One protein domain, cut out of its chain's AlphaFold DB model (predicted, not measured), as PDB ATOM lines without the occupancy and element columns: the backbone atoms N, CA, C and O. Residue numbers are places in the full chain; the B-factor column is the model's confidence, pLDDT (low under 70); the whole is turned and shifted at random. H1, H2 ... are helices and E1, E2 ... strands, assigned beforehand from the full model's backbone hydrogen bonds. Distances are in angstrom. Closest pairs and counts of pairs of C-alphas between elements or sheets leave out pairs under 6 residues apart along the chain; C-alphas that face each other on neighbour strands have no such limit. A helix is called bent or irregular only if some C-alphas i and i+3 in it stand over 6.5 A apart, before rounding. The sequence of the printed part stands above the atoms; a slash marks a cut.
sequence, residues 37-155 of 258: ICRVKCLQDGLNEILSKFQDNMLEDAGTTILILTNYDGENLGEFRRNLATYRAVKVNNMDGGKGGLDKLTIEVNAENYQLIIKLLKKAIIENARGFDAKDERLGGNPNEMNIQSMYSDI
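What this domain is: This is residues 37 to 155 of the 258 residues of the protein "SPP1 family phage portal protein" of Fusobacterium necrophorum subsp. funduliforme 1_1_36S (UniProt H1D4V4). What is the shape? It is a long, thin rod: helices H1 and H3 run side by side in opposite ways, and beyond one end of this pair the two-stranded ribbon of E1 and E2 carries the length on. H2 lies beside the ribbon, in the chain's excursion between the two strands, while at the other end of the rod a long loop leads to H4, which is turned across the line of H3. What is it built of? The printed part has 119 residues, with four named helices and two named strands in the order H1, E1, H2, E2, H3, H4; the sheet's order is E1 - E2, antiparallel, and the class is mostly helix. How compact is it? It is extended, with a radius of gyration of the C-alphas of 25.3 A and spans of 78 by 32 by 22 A.

Where its parts are: Where does the first element run? H1, residues 37 to 58, starts with C-alpha 37 at (186.125, 94.374, 168.615) and is 30.2 A long; it is irregular, with C-alphas 39 and 42 lying 7.7 A apart. What follows it? E1 is residues 65 to 70, H2 residues 77 to 87 and E2 residues 101 to 106; each strand is 15.8 A long and H2 14.9 A. Where do the last elements run? H3, residues 111 to 129, is 26.9 A long, with C-alpha 111 at (196.041, 108.998, 145.995). H4, residues 145 to 155, is 15.8 A long, ends with C-alpha 155 at (200.227, 91.260, 173.382), and is irregular, with C-alphas 151 and 154 lying 7.0 A apart.

How they stand to each other: How do H1 and H3 stand? They touch at a shallow tilt of 14 degrees, opposite ways; their closest C-alphas, of Val 40 and Ile 125, are 5.7 A apart. How are the strands joined? E1 and E2 are antiparallel neighbours at 158 degrees, with N 68 and O 103 at 2.8 A and N 105 and O 66 at 2.8 A, both within hydrogen-bond range. Where are H2 and H4? H2 touches no helix. H4 is close to H3 but not clearly touching, about perpendicular at 78 degrees, the closest C-alphas being those of Glu 127 and Asp 154, 7.9 A. What of the helix backbones? In H2 and H3 every O i to N i+4 pair is within hydrogen-bond range; H1 has 16 of 18 and H4 5 of 7.

The domain as a whole: How far does it reach? The two C-alphas farthest apart, of Asp 96 and Glu 145, lie 78.3 A apart, and residues 140 to 146, of which 145 and 146 belong to H4, stand free. Which links are long? Those from H2 to E2, 13 residues, and from H3 to H4, 15 residues; the printed part has no cut. Where is confidence low? The mean pLDDT of the printed part is 79.1, and 22 residues are under 70, among them residues 60 to 65 and 137 to 143.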
ATOM      1  N   ILE A  37     186.723  93.628 169.730       91.81
ATOM      2  CA  ILE A  37     186.125  94.374 168.615       91.81
ATOM      3  C   ILE A  37     185.645  95.774 169.021       91.81
ATOM      4  O   ILE A  37     185.701  96.691 168.207       91.81
ATOM      5  N   CYS A  38     185.234  95.979 170.277       91.94
ATOM      6  CA  CYS A  38     184.802  97.289 170.765       91.94
ATOM      7  C   CYS A  38     185.924  98.338 170.716       91.94
ATOM      8  O   CYS A  38     185.623  99.517 170.557       91.94
ATOM      9  N   ARG A  39     187.197  97.919 170.788       90.06
ATOM     10  CA  ARG A  39     188.363  98.815 170.705       90.06
ATOM     11  C   ARG A  39     188.674  99.271 169.278       90.06
ATOM     12  O   ARG A  39     189.194 100.362 169.087       90.06
ATOM     13  N   VAL A  40     188.361  98.446 168.275       95.31
ATOM     14  CA  VAL A  40     188.831  98.656 166.890       95.31
ATOM     15  C   VAL A  40     187.729  98.876 165.867       95.31
ATOM     16  O   VAL A  40     188.021  99.299 164.751       95.31
ATOM     17  N   LYS A  41     186.462  98.628 166.219       95.19
ATOM     18  CA  LYS A  41     185.343  98.687 165.271       95.19
ATOM     19  C   LYS A  41     185.263 100.022 164.532       95.19
ATOM     20  O   LYS A  41     185.189 100.022 163.313       95.19
ATOM     21  N   CYS A  42     185.340 101.145 165.245       94.50
ATOM     22  CA  CYS A  42     185.269 102.469 164.621       94.50
ATOM     23  C   CYS A  42     186.425 102.724 163.637       94.50
ATOM     24  O   CYS A  42     186.222 103.345 162.596       94.50
ATOM     25  N   LEU A  43     187.621 102.209 163.936       95.69
ATOM     26  CA  LEU A  43     188.790 102.316 163.064       95.69
ATOM     27  C   LEU A  43     188.638 101.431 161.821       95.69
ATOM     28  O   LEU A  43     188.957 101.865 160.716       95.69
ATOM     29  N   GLN A  44     188.119 100.213 161.994       95.56
ATOM     30  CA  GLN A  44     187.841  99.291 160.894       95.56
ATOM     31  C   GLN A  44     186.736  99.827 159.974       95.56
ATOM     32  O   GLN A  44     186.876  99.763 158.754       95.56
ATOM     33  N   ASP A  45     185.666 100.383 160.543       95.94
ATOM     34  CA  ASP A  45     184.575 101.002 159.789       95.94
ATOM     35  C   ASP A  45     185.099 102.198 158.977       95.94
ATOM     36  O   ASP A  45     184.839 102.289 157.777       95.94
ATOM     37  N   GLY A  46     185.932 103.053 159.585       94.88
ATOM     38  CA  GLY A  46     186.589 104.162 158.885       94.88
ATOM     39  C   GLY A  46     187.533 103.702 157.769       94.88
ATOM     40  O   GLY A  46     187.556 104.294 156.689       94.88
ATOM     41  N   LEU A  47     188.282 102.616 157.983       94.75
ATOM     42  CA  LEU A  47     189.140 102.027 156.953       94.75
ATOM     43  C   LEU A  47     188.318 101.520 155.760       94.75
ATOM     44  O   LEU A  47     188.677 101.786 154.612       94.75
ATOM     45  N   ASN A  48     187.214 100.821 156.029       94.94
ATOM     46  CA  ASN A  48     186.314 100.318 154.996       94.94
ATOM     47  C   ASN A  48     185.699 101.471 154.192       94.94
ATOM     48  O   ASN A  48     185.713 101.437 152.965       94.94
ATOM     49  N   GLU A  49     185.226 102.518 154.872       94.25
ATOM     50  CA  GLU A  49     184.624 103.689 154.231       94.25
ATOM     51  C   GLU A  49     185.605 104.397 153.286       94.25
ATOM     52  O   GLU A  49     185.247 104.751 152.163       94.25
ATOM     53  N   ILE A  50     186.856 104.580 153.715       90.12
ATOM     54  CA  ILE A  50     187.890 105.227 152.899       90.12
ATOM     55  C   ILE A  50     188.255 104.374 151.686       90.12
ATOM     56  O   ILE A  50     188.433 104.924 150.601       90.12
ATOM     57  N   LEU A  51     188.348 103.053 151.844       89.94
ATOM     58  CA  LEU A  51     188.612 102.146 150.727       89.94
ATOM     59  C   LEU A  51     187.480 102.178 149.698       89.94
ATOM     60  O   LEU A  51     187.759 102.305 148.507       89.94
ATOM     61  N   SER A  52     186.224 102.128 150.150       89.69
ATOM     62  CA  SER A  52     185.058 102.251 149.272       89.69
ATOM     63  C   SER A  52     185.052 103.594 148.542       89.69
ATOM     64  O   SER A  52     185.023 103.616 147.316       89.69
ATOM     65  N   LYS A  53     185.211 104.711 149.264       85.56
ATOM     66  CA  LYS A  53     185.275 106.052 148.661       85.56
ATOM     67  C   LYS A  53     186.429 106.199 147.678       85.56
ATOM     68  O   LYS A  53     186.278 106.859 146.657       85.56
ATOM     69  N   PHE A  54     187.592 105.624 147.975       85.12
ATOM     70  CA  PHE A  54     188.729 105.657 147.062       85.12
ATOM     71  C   PHE A  54     188.426 104.900 145.767       85.12
ATOM     72  O   PHE A  54     188.683 105.423 144.686       85.12
ATOM     73  N   GLN A  55     187.850 103.702 145.872       83.75
ATOM     74  CA  GLN A  55     187.454 102.904 144.715       83.75
ATOM     75  C   GLN A  55     186.406 103.630 143.861       83.75
ATOM     76  O   GLN A  55     186.577 103.715 142.647       83.75
ATOM     77  N   ASP A  56     185.376 104.197 144.490       83.12
ATOM     78  CA  ASP A  56     184.322 104.950 143.804       83.12
ATOM     79  C   ASP A  56     184.894 106.183 143.089       83.12
ATOM     80  O   ASP A  56     184.596 106.428 141.926       83.12
ATOM     81  N   ASN A  57     185.793 106.922 143.746       76.69
ATOM     82  CA  ASN A  57     186.437 108.103 143.168       76.69
ATOM     83  C   ASN A  57     187.424 107.775 142.031       76.69
ATOM     84  O   ASN A  57     187.640 108.606 141.151       76.69
ATOM     85  N   MET A  58     188.058 106.596 142.052       73.69
ATOM     86  CA  MET A  58     188.940 106.128 140.972       73.69
ATOM     87  C   MET A  58     188.157 105.635 139.752       73.69
ATOM     88  O   MET A  58     188.632 105.760 138.622       73.69
ATOM     89  N   LEU A  59     186.961 105.085 139.960       70.12
ATOM     90  CA  LEU A  59     186.030 104.729 138.894       70.12
ATOM     91  C   LEU A  59     185.321 105.997 138.402       70.12
ATOM     92  O   LEU A  59     184.158 106.195 138.713       70.12
ATOM     93  N   GLU A  60     186.060 106.843 137.672       58.59
ATOM     94  CA  GLU A  60     185.653 108.105 137.024       58.59
ATOM     95  C   GLU A  60     184.144 108.420 137.133       58.59
ATOM     96  O   GLU A  60     183.358 108.145 136.221       58.59
ATOM     97  N   ASP A  61     183.720 108.975 138.274       56.38
ATOM     98  CA  ASP A  61     182.315 109.310 138.482       56.38
ATOM     99  C   ASP A  61     181.994 110.598 137.718       56.38
ATOM    100  O   ASP A  61     182.581 111.659 137.964       56.38
ATOM    101  N   ALA A  62     181.032 110.526 136.794       53.22
ATOM    102  CA  ALA A  62     180.602 111.636 135.942       53.22
ATOM    103  C   ALA A  62     180.085 112.856 136.737       53.22
ATOM    104  O   ALA A  62     179.881 113.923 136.155       53.22
ATOM    105  N   GLY A  63     179.870 112.714 138.051       55.03
ATOM    106  CA  GLY A  63     179.492 113.789 138.970       55.03
ATOM    107  C   GLY A  63     180.644 114.630 139.541       55.03
ATOM    108  O   GLY A  63     180.382 115.708 140.068       55.03
ATOM    109  N   THR A  64     181.906 114.196 139.439       56.91
ATOM    110  CA  THR A  64     183.056 114.892 140.074       56.91
ATOM    111  C   THR A  64     183.693 115.984 139.215       56.91
ATOM    112  O   THR A  64     184.501 116.777 139.709       56.91
ATOM    113  N   THR A  65     183.331 116.055 137.932       65.69
ATOM    114  CA  THR A  65     183.827 117.080 137.010       65.69
ATOM    115  C   THR A  65     182.740 118.111 136.741       65.69
ATOM    116  O   THR A  65     181.759 117.842 136.049       65.69
ATOM    117  N   ILE A  66     182.933 119.323 137.259       73.44
ATOM    118  CA  ILE A  66     182.075 120.464 136.947       73.44
ATOM    119  C   ILE A  66     182.587 121.087 135.650       73.44
ATOM    120  O   ILE A  66     183.728 121.536 135.567       73.44
ATOM    121  N   LEU A  67     181.737 121.111 134.625       76.69
ATOM    122  CA  LEU A  67     182.047 121.737 133.344       76.69
ATOM    123  C   LEU A  67     181.608 123.203 133.368       76.69
ATOM    124  O   LEU A  67     180.423 123.501 133.524       76.69
ATOM    125  N   ILE A  68     182.565 124.111 133.202       78.50
ATOM    126  CA  ILE A  68     182.347 125.552 133.102       78.50
ATOM    127  C   ILE A  68     182.329 125.913 131.615       78.50
ATOM    128  O   ILE A  68     183.308 125.723 130.894       78.50
ATOM    129  N   LEU A  69     181.185 126.415 131.155       78.75
ATOM    130  CA  LEU A  69     180.944 126.781 129.762       78.75
ATOM    131  C   LEU A  69     181.097 128.292 129.583       78.75
ATOM    132  O   LEU A  69     180.365 129.058 130.208       78.75
ATOM    133  N   THR A  70     181.997 128.724 128.698       79.75
ATOM    134  CA  THR A  70     182.129 130.129 128.283       79.75
ATOM    135  C   THR A  70     181.800 130.267 126.794       79.75
ATOM    136  O   THR A  70     182.328 129.534 125.960       79.75
ATOM    137  N   ASN A  71     180.892 131.189 126.450       74.69
ATOM    138  CA  ASN A  71     180.418 131.449 125.079       74.69
ATOM    139  C   ASN A  71     179.994 130.181 124.297       74.69
ATOM    140  O   ASN A  71     180.427 129.940 123.167       74.69
ATOM    141  N   TYR A  72     179.146 129.348 124.910       77.88
ATOM    142  CA  TYR A  72     178.577 128.157 124.269       77.88
ATOM    143  C   TYR A  72     177.600 128.535 123.135       77.88
ATOM    144  O   TYR A  72     176.787 129.438 123.299       77.88
ATOM    145  N   ASP A  73     177.689 127.844 121.992       71.19
ATOM    146  CA  ASP A  73     176.896 128.113 120.771       71.19
ATOM    147  C   ASP A  73     175.488 127.480 120.789       71.19
ATOM    148  O   ASP A  73     174.703 127.675 119.868       71.19
ATOM    149  N   GLY A  74     175.157 126.679 121.806       71.75
ATOM    150  CA  GLY A  74     173.859 126.005 121.905       71.75
ATOM    151  C   GLY A  74     172.881 126.705 122.848       71.75
ATOM    152  O   GLY A  74     173.274 127.331 123.830       71.75
ATOM    153  N   GLU A  75     171.586 126.537 122.586       69.81
ATOM    154  CA  GLU A  75     170.513 127.176 123.359       69.81
ATOM    155  C   GLU A  75     170.188 126.440 124.674       69.81
ATOM    156  O   GLU A  75     169.661 127.046 125.607       69.81
ATOM    157  N   ASN A  76     170.487 125.133 124.776       79.06
ATOM    158  CA  ASN A  76     170.034 124.289 125.889       79.06
ATOM    159  C   ASN A  76     171.124 123.350 126.450       79.06
ATOM    160  O   ASN A  76     171.756 122.581 125.724       79.06
ATOM    161  N   LEU A  77     171.269 123.325 127.784       78.38
ATOM    162  CA  LEU A  77     172.150 122.404 128.523       78.38
ATOM    163  C   LEU A  77     171.812 120.913 128.310       78.38
ATOM    164  O   LEU A  77     172.689 120.053 128.395       78.38
ATOM    165  N   GLY A  78     170.550 120.581 128.035       79.69
ATOM    166  CA  GLY A  78     170.126 119.221 127.704       79.69
ATOM    167  C   GLY A  78     170.680 118.746 126.360       79.69
ATOM    168  O   GLY A  78     171.119 117.600 126.239       79.69
ATOM    169  N   GLU A  79     170.732 119.639 125.371       78.12
ATOM    170  CA  GLU A  79     171.333 119.361 124.066       78.12
ATOM    171  C   GLU A  79     172.857 119.245 124.181       78.12
ATOM    172  O   GLU A  79     173.449 118.313 123.640       78.12
ATOM    173  N   PHE A  80     173.476 120.101 124.998       80.50
ATOM    174  CA  PHE A  80     174.884 119.988 125.368       80.50
ATOM    175  C   PHE A  80     175.228 118.608 125.951       80.50
ATOM    176  O   PHE A  80     176.132 117.939 125.449       80.50
ATOM    177  N   ARG A  81     174.482 118.131 126.962       78.25
ATOM    178  CA  ARG A  81     174.709 116.802 127.568       78.25
ATOM    179  C   ARG A  81     174.546 115.672 126.553       78.25
ATOM    180  O   ARG A  81     175.340 114.733 126.550       78.25
ATOM    181  N   ARG A  82     173.539 115.761 125.678       80.06
ATOM    182  CA  ARG A  82     173.299 114.770 124.620       80.06
ATOM    183  C   ARG A  82     174.434 114.747 123.599       80.06
ATOM    184  O   ARG A  82     174.883 113.664 123.223       80.06
ATOM    185  N   ASN A  83     174.910 115.916 123.182       79.69
ATOM    186  CA  ASN A  83     175.996 116.051 122.217       79.69
ATOM    187  C   ASN A  83     177.334 115.589 122.803       79.69
ATOM    188  O   ASN A  83     178.075 114.874 122.132       79.69
ATOM    189  N   LEU A  84     177.600 115.885 124.077       80.75
ATOM    190  CA  LEU A  84     178.769 115.369 124.787       80.75
ATOM    191  C   LEU A  84     178.742 113.833 124.885       80.75
ATOM    192  O   LEU A  84     179.747 113.186 124.611       80.75
ATOM    193  N   ALA A  85     177.589 113.236 125.204       79.44
ATOM    194  CA  ALA A  85     177.453 111.780 125.307       79.44
ATOM    195  C   ALA A  85     177.523 111.062 123.944       79.44
ATOM    196  O   ALA A  85     178.091 109.976 123.846       79.44
ATOM    197  N   THR A  86     176.949 111.663 122.897       80.69
ATOM    198  CA  THR A  86     176.799 111.033 121.571       80.69
ATOM    199  C   THR A  86     178.011 111.279 120.677       80.69
ATOM    200  O   THR A  86     178.477 110.368 119.998       80.69
ATOM    201  N   TYR A  87     178.529 112.508 120.674       79.94
ATOM    202  CA  TYR A  87     179.574 112.955 119.750       79.94
ATOM    203  C   TYR A  87     180.909 113.248 120.441       79.94
ATOM    204  O   TYR A  87     181.909 113.416 119.748       79.94
ATOM    205  N   ARG A  88     180.947 113.310 121.785       73.12
ATOM    206  CA  ARG A  88     182.147 113.640 122.585       73.12
ATOM    207  C   ARG A  88     182.834 114.949 122.169       73.12
ATOM    208  O   ARG A  88     184.023 115.132 122.409       73.12
ATOM    209  N   ALA A  89     182.085 115.863 121.557       69.44
ATOM    210  CA  ALA A  89     182.572 117.142 121.062       69.44
ATOM    211  C   ALA A  89     181.548 118.245 121.339       69.44
ATOM    212  O   ALA A  89     180.339 118.007 121.359       69.44
ATOM    213  N   VAL A  90     182.048 119.461 121.556       72.06
ATOM    214  CA  VAL A  90     181.257 120.635 121.928       72.06
ATOM    215  C   VAL A  90     181.659 121.787 121.020       72.06
ATOM    216  O   VAL A  90     182.844 122.080 120.874       72.06
ATOM    217  N   LYS A  91     180.672 122.448 120.417       73.44
ATOM    218  CA  LYS A  91     180.889 123.651 119.613       73.44
ATOM    219  C   LYS A  91     180.882 124.884 120.521       73.44
ATOM    220  O   LYS A  91     179.941 125.083 121.287       73.44
ATOM    221  N   VAL A  92     181.939 125.685 120.442       78.12
ATOM    222  CA  VAL A  92     182.096 126.945 121.186       78.12
ATOM    223  C   VAL A  92     182.191 128.111 120.208       78.12
ATOM    224  O   VAL A  92     182.744 127.958 119.116       78.12
ATOM    225  N   ASN A  93     181.656 129.267 120.598       74.31
ATOM    226  CA  ASN A  93     181.671 130.478 119.786       74.31
ATOM    227  C   ASN A  93     182.701 131.487 120.290       74.31
ATOM    228  O   ASN A  93     182.862 131.701 121.486       74.31
ATOM    229  N   ASN A  94     183.332 132.182 119.344       72.25
ATOM    230  CA  ASN A  94     184.238 133.306 119.591       72.25
ATOM    231  C   ASN A  94     183.658 134.602 118.999       72.25
ATOM    232  O   ASN A  94     184.339 135.293 118.241       72.25
ATOM    233  N   MET A  95     182.380 134.901 119.255       61.44
ATOM    234  CA  MET A  95     181.802 136.181 118.832       61.44
ATOM    235  C   MET A  95     181.984 137.229 119.932       61.44
ATOM    236  O   MET A  95     181.804 136.933 121.108       61.44
ATOM    237  N   ASP A  96     182.339 138.446 119.517       58.56
ATOM    238  CA  ASP A  96     182.482 139.642 120.362       58.56
ATOM    239  C   ASP A  96     183.729 139.694 121.276       58.56
ATOM    240  O   ASP A  96     183.682 140.072 122.443       58.56
ATOM    241  N   GLY A  97     184.896 139.299 120.748       62.09
ATOM    242  CA  GLY A  97     186.204 139.524 121.391       62.09
ATOM    243  C   GLY A  97     186.514 138.655 122.622       62.09
ATOM    244  O   GLY A  97     187.659 138.640 123.077       62.09
ATOM    245  N   GLY A  98     185.543 137.897 123.137       62.38
ATOM    246  CA  GLY A  98     185.728 136.907 124.198       62.38
ATOM    247  C   GLY A  98     186.120 135.528 123.655       62.38
ATOM    248  O   GLY A  98     185.512 135.031 122.708       62.38
ATOM    249  N   LYS A  99     187.120 134.881 124.269       72.31
ATOM    250  CA  LYS A  99     187.468 133.479 123.978       72.31
ATOM    251  C   LYS A  99     186.393 132.556 124.558       72.31
ATOM    252  O   LYS A  99     186.220 132.526 125.771       72.31
ATOM    253  N   GLY A 100     185.694 131.819 123.704       72.19
ATOM    254  CA  GLY A 100     184.849 130.696 124.091       72.19
ATOM    255  C   GLY A 100     185.683 129.467 124.426       72.19
ATOM    256  O   GLY A 100     186.709 129.195 123.794       72.19
ATOM    257  N   GLY A 101     185.247 128.734 125.441       76.88
ATOM    258  CA  GLY A 101     186.011 127.645 126.024       76.88
ATOM    259  C   GLY A 101     185.156 126.725 126.882       76.88
ATOM    260  O   GLY A 101     184.055 127.058 127.324       76.88
ATOM    261  N   LEU A 102     185.689 125.528 127.093       76.38
ATOM    262  CA  LEU A 102     185.176 124.561 128.045       76.38
ATOM    263  C   LEU A 102     186.278 124.342 129.072       76.38
ATOM    264  O   LEU A 102     187.288 123.714 128.756       76.38
ATOM    265  N   ASP A 103     186.071 124.848 130.280       77.38
ATOM    266  CA  ASP A 103     186.960 124.579 131.401       77.38
ATOM    267  C   ASP A 103     186.355 123.477 132.266       77.38
ATOM    268  O   ASP A 103     185.136 123.350 132.400       77.38
ATOM    269  N   LYS A 104     187.216 122.655 132.857       77.19
ATOM    270  CA  LYS A 104     186.811 121.628 133.813       77.19
ATOM    271  C   LYS A 104     187.336 121.994 135.193       77.19
ATOM    272  O   LYS A 104     188.525 122.253 135.354       77.19
ATOM    273  N   LEU A 105     186.453 121.989 136.181       74.12
ATOM    274  CA  LEU A 105     186.823 121.998 137.586       74.12
ATOM    275  C   LEU A 105     186.636 120.573 138.101       74.12
ATOM    276  O   LEU A 105     185.517 120.116 138.328       74.12
ATOM    277  N   THR A 106     187.748 119.852 138.190       67.81
ATOM    278  CA  THR A 106     187.793 118.494 138.731       67.81
ATOM    279  C   THR A 106     188.264 118.580 140.175       67.81
ATOM    280  O   THR A 106     189.234 119.277 140.472       67.81
ATOM    281  N   ILE A 107     187.585 117.882 141.082       68.31
ATOM    282  CA  ILE A 107     188.106 117.683 142.435       68.31
ATOM    283  C   ILE A 107     189.262 116.687 142.321       68.31
ATOM    284  O   ILE A 107     189.047 115.525 141.984       68.31
ATOM    285  N   GLU A 108     190.494 117.144 142.549       67.75
ATOM    286  CA  GLU A 108     191.666 116.273 142.472       67.75
ATOM    287  C   GLU A 108     191.664 115.263 143.622       67.75
ATOM    288  O   GLU A 108     191.787 115.604 144.802       67.75
ATOM    289  N   VAL A 109     191.530 113.990 143.264       70.88
ATOM    290  CA  VAL A 109     191.631 112.873 144.201       70.88
ATOM    291  C   VAL A 109     193.114 112.547 144.369       70.88
ATOM    292  O   VAL A 109     193.716 111.891 143.523       70.88
ATOM    293  N   ASN A 110     193.722 113.017 145.459       78.44
ATOM    294  CA  ASN A 110     195.127 112.731 145.748       78.44
ATOM    295  C   ASN A 110     195.288 111.325 146.357       78.44
ATOM    296  O   ASN A 110     194.991 111.119 147.534       78.44
ATOM    297  N   ALA A 111     195.801 110.377 145.570       82.25
ATOM    298  CA  ALA A 111     196.041 108.998 145.995       82.25
ATOM    299  C   ALA A 111     197.034 108.865 147.171       82.25
ATOM    300  O   ALA A 111     196.881 107.963 147.997       82.25
ATOM    301  N   GLU A 112     198.004 109.775 147.303       87.25
ATOM    302  CA  GLU A 112     198.988 109.758 148.395       87.25
ATOM    303  C   GLU A 112     198.318 110.003 149.751       87.25
ATOM    304  O   GLU A 112     198.632 109.335 150.738       87.25
ATOM    305  N   ASN A 113     197.328 110.902 149.796       85.12
ATOM    306  CA  ASN A 113     196.566 111.177 151.015       85.12
ATOM    307  C   ASN A 113     195.783 109.940 151.472       85.12
ATOM    308  O   ASN A 113     195.781 109.610 152.659       85.12
ATOM    309  N   TYR A 114     195.157 109.219 150.537       85.69
ATOM    310  CA  TYR A 114     194.458 107.969 150.844       85.69
ATOM    311  C   TYR A 114     195.419 106.910 151.383       85.69
ATOM    312  O   TYR A 114     195.133 106.281 152.402       85.69
ATOM    313  N   GLN A 115     196.583 106.748 150.750       89.38
ATOM    314  CA  GLN A 115     197.605 105.813 151.211       89.38
ATOM    315  C   GLN A 115     198.091 106.146 152.630       89.38
ATOM    316  O   GLN A 115     198.221 105.241 153.459       89.38
ATOM    317  N   LEU A 116     198.319 107.430 152.929       91.44
ATOM    318  CA  LEU A 116     198.728 107.885 154.257       91.44
ATOM    319  C   LEU A 116     197.662 107.568 155.311       91.44
ATOM    320  O   LEU A 116     197.986 106.985 156.346       91.44
ATOM    321  N   ILE A 117     196.395 107.897 155.045       90.81
ATOM    322  CA  ILE A 117     195.305 107.650 155.998       90.81
ATOM    323  C   ILE A 117     195.112 106.148 156.225       90.81
ATOM    324  O   ILE A 117     194.990 105.715 157.367       90.81
ATOM    325  N   ILE A 118     195.160 105.332 155.166       92.12
ATOM    326  CA  ILE A 118     195.085 103.869 155.279       92.12
ATOM    327  C   ILE A 118     196.235 103.331 156.142       92.12
ATOM    328  O   ILE A 118     196.007 102.463 156.985       92.12
ATOM    329  N   LYS A 119     197.464 103.839 155.965       91.75
ATOM    330  CA  LYS A 119     198.622 103.437 156.779       91.75
ATOM    331  C   LYS A 119     198.425 103.806 158.254       91.75
ATOM    332  O   LYS A 119     198.673 102.970 159.118       91.75
ATOM    333  N   LEU A 120     197.938 105.017 158.537       92.56
ATOM    334  CA  LEU A 120     197.656 105.474 159.901       92.56
ATOM    335  C   LEU A 120     196.535 104.667 160.563       92.56
ATOM    336  O   LEU A 120     196.690 104.254 161.707       92.56
ATOM    337  N   LEU A 121     195.443 104.387 159.847       94.12
ATOM    338  CA  LEU A 121     194.338 103.579 160.366       94.12
ATOM    339  C   LEU A 121     194.771 102.144 160.655       94.12
ATOM    340  O   LEU A 121     194.461 101.628 161.723       94.12
ATOM    341  N   LYS A 122     195.530 101.510 159.754       91.69
ATOM    342  CA  LYS A 122     196.076 100.165 159.991       91.69
ATOM    343  C   LYS A 122     196.965 100.131 161.230       91.69
ATOM    344  O   LYS A 122     196.794  99.249 162.064       91.69
ATOM    345  N   LYS A 123     197.855 101.116 161.377       91.25
ATOM    346  CA  LYS A 123     198.706 101.244 162.561       91.25
ATOM    347  C   LYS A 123     197.877 101.426 163.837       91.25
ATOM    348  O   LYS A 123     198.078 100.692 164.798       91.25
ATOM    349  N   ALA A 124     196.889 102.320 163.815       92.75
ATOM    350  CA  ALA A 124     195.998 102.540 164.950       92.75
ATOM    351  C   ALA A 124     195.194 101.280 165.315       92.75
ATOM    352  O   ALA A 124     194.993 101.017 166.497       92.75
ATOM    353  N   ILE A 125     194.743 100.487 164.336       93.56
ATOM    354  CA  ILE A 125     194.047  99.216 164.591       93.56
ATOM    355  C   ILE A 125     194.967  98.244 165.327       93.56
ATOM    356  O   ILE A 125     194.538  97.659 166.316       93.56
ATOM    357  N   ILE A 126     196.214  98.091 164.876       89.88
ATOM    358  CA  ILE A 126     197.185  97.181 165.497       89.88
ATOM    359  C   ILE A 126     197.485  97.620 166.934       89.88
ATOM    360  O   ILE A 126     197.387  96.803 167.844       89.88
ATOM    361  N   GLU A 127     197.748  98.909 167.157       88.50
ATOM    362  CA  GLU A 127     198.019  99.460 168.493       88.50
ATOM    363  C   GLU A 127     196.810  99.306 169.438       88.50
ATOM    364  O   GLU A 127     196.948  98.831 170.563       88.50
ATOM    365  N   ASN A 128     195.591  99.631 168.986       90.88
ATOM    366  CA  ASN A 128     194.384  99.515 169.820       90.88
ATOM    367  C   ASN A 128     193.952  98.061 170.056       90.88
ATOM    368  O   ASN A 128     193.338  97.759 171.084       90.88
ATOM    369  N   ALA A 129     194.257  97.160 169.120       90.50
ATOM    370  CA  ALA A 129     194.039  95.730 169.286       90.50
ATOM    371  C   ALA A 129     195.130  95.049 170.115       90.50
ATOM    372  O   ALA A 129     194.949  93.878 170.437       90.50
ATOM    373  N   ARG A 130     196.239  95.743 170.422       88.12
ATOM    374  CA  ARG A 130     197.461  95.134 170.965       88.12
ATOM    375  C   ARG A 130     197.920  93.950 170.107       88.12
ATOM    376  O   ARG A 130     198.170  92.863 170.610       88.12
ATOM    377  N   GLY A 131     197.928  94.139 168.790       84.62
ATOM    378  CA  GLY A 131     198.291  93.112 167.816       84.62
ATOM    379  C   GLY A 131     199.775  93.129 167.447       84.62
ATOM    380  O   GLY A 131     200.490  94.085 167.723       84.62
ATOM    381  N   PHE A 132     200.218  92.080 166.754       82.69
ATOM    382  CA  PHE A 132     201.574  91.972 166.216       82.69
ATOM    383  C   PHE A 132     201.621  92.446 164.757       82.69
ATOM    384  O   PHE A 132     200.873  91.931 163.920       82.69
ATOM    385  N   ASP A 133     202.525  93.376 164.432       82.56
ATOM    386  CA  ASP A 133     202.820  93.754 163.044       82.56
ATOM    387  C   ASP A 133     204.090  93.059 162.536       82.56
ATOM    388  O   ASP A 133     205.211  93.536 162.706       82.56
ATOM    389  N   ALA A 134     203.908  91.931 161.847       71.12
ATOM    390  CA  ALA A 134     205.008  91.171 161.253       71.12
ATOM    391  C   ALA A 134     205.747  91.914 160.123       71.12
ATOM    392  O   ALA A 134     206.812  91.475 159.693       71.12
ATOM    393  N   LYS A 135     205.156  92.984 159.578       70.06
ATOM    394  CA  LYS A 135     205.698  93.740 158.442       70.06
ATOM    395  C   LYS A 135     206.290  95.081 158.864       70.06
ATOM    396  O   LYS A 135     206.605  95.889 157.989       70.06
ATOM    397  N   ASP A 136     206.438  95.321 160.167       70.75
ATOM    398  CA  ASP A 136     207.104  96.518 160.661       70.75
ATOM    399  C   ASP A 136     208.561  96.546 160.156       70.75
ATOM    400  O   ASP A 136     209.309  95.569 160.255       70.75
ATOM    401  N   GLU A 137     208.971  97.689 159.607       62.91
ATOM    402  CA  GLU A 137     210.322  97.941 159.095       62.91
ATOM    403  C   GLU A 137     211.401  97.698 160.169       62.91
ATOM    404  O   GLU A 137     212.545  97.385 159.835       62.91
ATOM    405  N   ARG A 138     211.036  97.758 161.458       63.81
ATOM    406  CA  ARG A 138     211.909  97.447 162.604       63.81
ATOM    407  C   ARG A 138     212.426  96.004 162.639       63.81
ATOM    408  O   ARG A 138     213.457  95.764 163.261       63.81
ATOM    409  N   LEU A 139     211.754  95.059 161.978       61.59
ATOM    410  CA  LEU A 139     212.201  93.663 161.850       61.59
ATOM    411  C   LEU A 139     213.209  93.459 160.703       61.59
ATOM    412  O   LEU A 139     213.906  92.448 160.672       61.59
ATOM    413  N   GLY A 140     213.304  94.407 159.762       62.28
ATOM    414  CA  GLY A 140     214.107  94.265 158.542       62.28
ATOM    415  C   GLY A 140     215.623  94.396 158.737       62.28
ATOM    416  O   GLY A 140     216.382  93.993 157.859       62.28
ATOM    417  N   GLY A 141     216.081  94.940 159.866       60.81
ATOM    418  CA  GLY A 141     217.501  95.042 160.201       60.81
ATOM    419  C   GLY A 141     217.800  94.261 161.471       60.81
ATOM    420  O   GLY A 141     217.438  94.738 162.536       60.81
ATOM    421  N   ASN A 142     218.435  93.088 161.342       67.12
ATOM    422  CA  ASN A 142     218.922  92.219 162.427       67.12
ATOM    423  C   ASN A 142     218.081  92.288 163.717       67.12
ATOM    424  O   ASN A 142     218.405  93.083 164.605       67.12
ATOM    425  N   PRO A 143     217.013  91.478 163.833       65.19
ATOM    426  CA  PRO A 143     216.121  91.528 164.981       65.19
ATOM    427  C   PRO A 143     216.896  91.262 166.281       65.19
ATOM    428  O   PRO A 143     217.352  90.152 166.546       65.19
ATOM    429  N   ASN A 144     217.066  92.321 167.071       73.12
ATOM    430  CA  ASN A 144     217.578  92.271 168.436       73.12
ATOM    431  C   ASN A 144     216.453  91.778 169.360       73.12
ATOM    432  O   ASN A 144     215.298  92.173 169.178       73.12
ATOM    433  N   GLU A 145     216.776  90.957 170.355       73.75
ATOM    434  CA  GLU A 145     215.836  90.460 171.360       73.75
ATOM    435  C   GLU A 145     215.032  91.586 172.036       73.75
ATOM    436  O   GLU A 145     213.818  91.466 172.200       73.75
ATOM    437  N   MET A 146     215.652  92.746 172.287       77.56
ATOM    438  CA  MET A 146     214.955  93.929 172.815       77.56
ATOM    439  C   MET A 146     213.853  94.441 171.868       77.56
ATOM    440  O   MET A 146     212.794  94.880 172.319       77.56
ATOM    441  N   ASN A 147     214.072  94.371 170.551       76.00
ATOM    442  CA  ASN A 147     213.062  94.767 169.570       76.00
ATOM    443  C   ASN A 147     211.925  93.749 169.533       76.00
ATOM    444  O   ASN A 147     210.767  94.152 169.477       76.00
ATOM    445  N   ILE A 148     212.235  92.451 169.601       77.25
ATOM    446  CA  ILE A 148     211.214  91.400 169.602       77.25
ATOM    447  C   ILE A 148     210.345  91.509 170.862       77.25
ATOM    448  O   ILE A 148     209.121  91.561 170.754       77.25
ATOM    449  N   GLN A 149     210.953  91.664 172.041       79.62
ATOM    450  CA  GLN A 149     210.226  91.886 173.295       79.62
ATOM    451  C   GLN A 149     209.370  93.157 173.242       79.62
ATOM    452  O   GLN A 149     208.210  93.137 173.644       79.62
ATOM    453  N   SER A 150     209.897  94.249 172.677       80.69
ATOM    454  CA  SER A 150     209.117  95.475 172.494       80.69
ATOM    455  C   SER A 150     207.914  95.285 171.566       80.69
ATOM    456  O   SER A 150     206.915  95.968 171.769       80.69
ATOM    457  N   MET A 151     207.989  94.402 170.564       79.25
ATOM    458  CA  MET A 151     206.859  94.103 169.673       79.25
ATOM    459  C   MET A 151     205.789  93.249 170.362       79.25
ATOM    460  O   MET A 151     204.602  93.448 170.124       79.25
ATOM    461  N   TYR A 152     206.194  92.308 171.218       84.88
ATOM    462  CA  TYR A 152     205.260  91.458 171.961       84.88
ATOM    463  C   TYR A 152     204.723  92.103 173.239       84.88
ATOM    464  O   TYR A 152     203.735  91.608 173.769       84.88
ATOM    465  N   SER A 153     205.307  93.206 173.718       85.12
ATOM    466  CA  SER A 153     204.913  93.849 174.980       85.12
ATOM    467  C   SER A 153     203.413  94.134 175.070       85.12
ATOM    468  O   SER A 153     202.818  93.932 176.125       85.12
ATOM    469  N   ASP A 154     202.789  94.596 173.987       86.31
ATOM    470  CA  ASP A 154     201.358  94.898 173.992       86.31
ATOM    471  C   ASP A 154     200.504  93.623 174.069       86.31
ATOM    472  O   ASP A 154     199.541  93.575 174.836       86.31
ATOM    473  N   ILE A 155     200.885  92.575 173.331       88.25
ATOM    474  CA  ILE A 155     200.227  91.260 173.382       88.25
ATOM    475  C   ILE A 155     200.387  90.645 174.767       88.25
ATOM    476  O   ILE A 155     199.421  90.127 175.321       88.25
TER     477      ILE A 155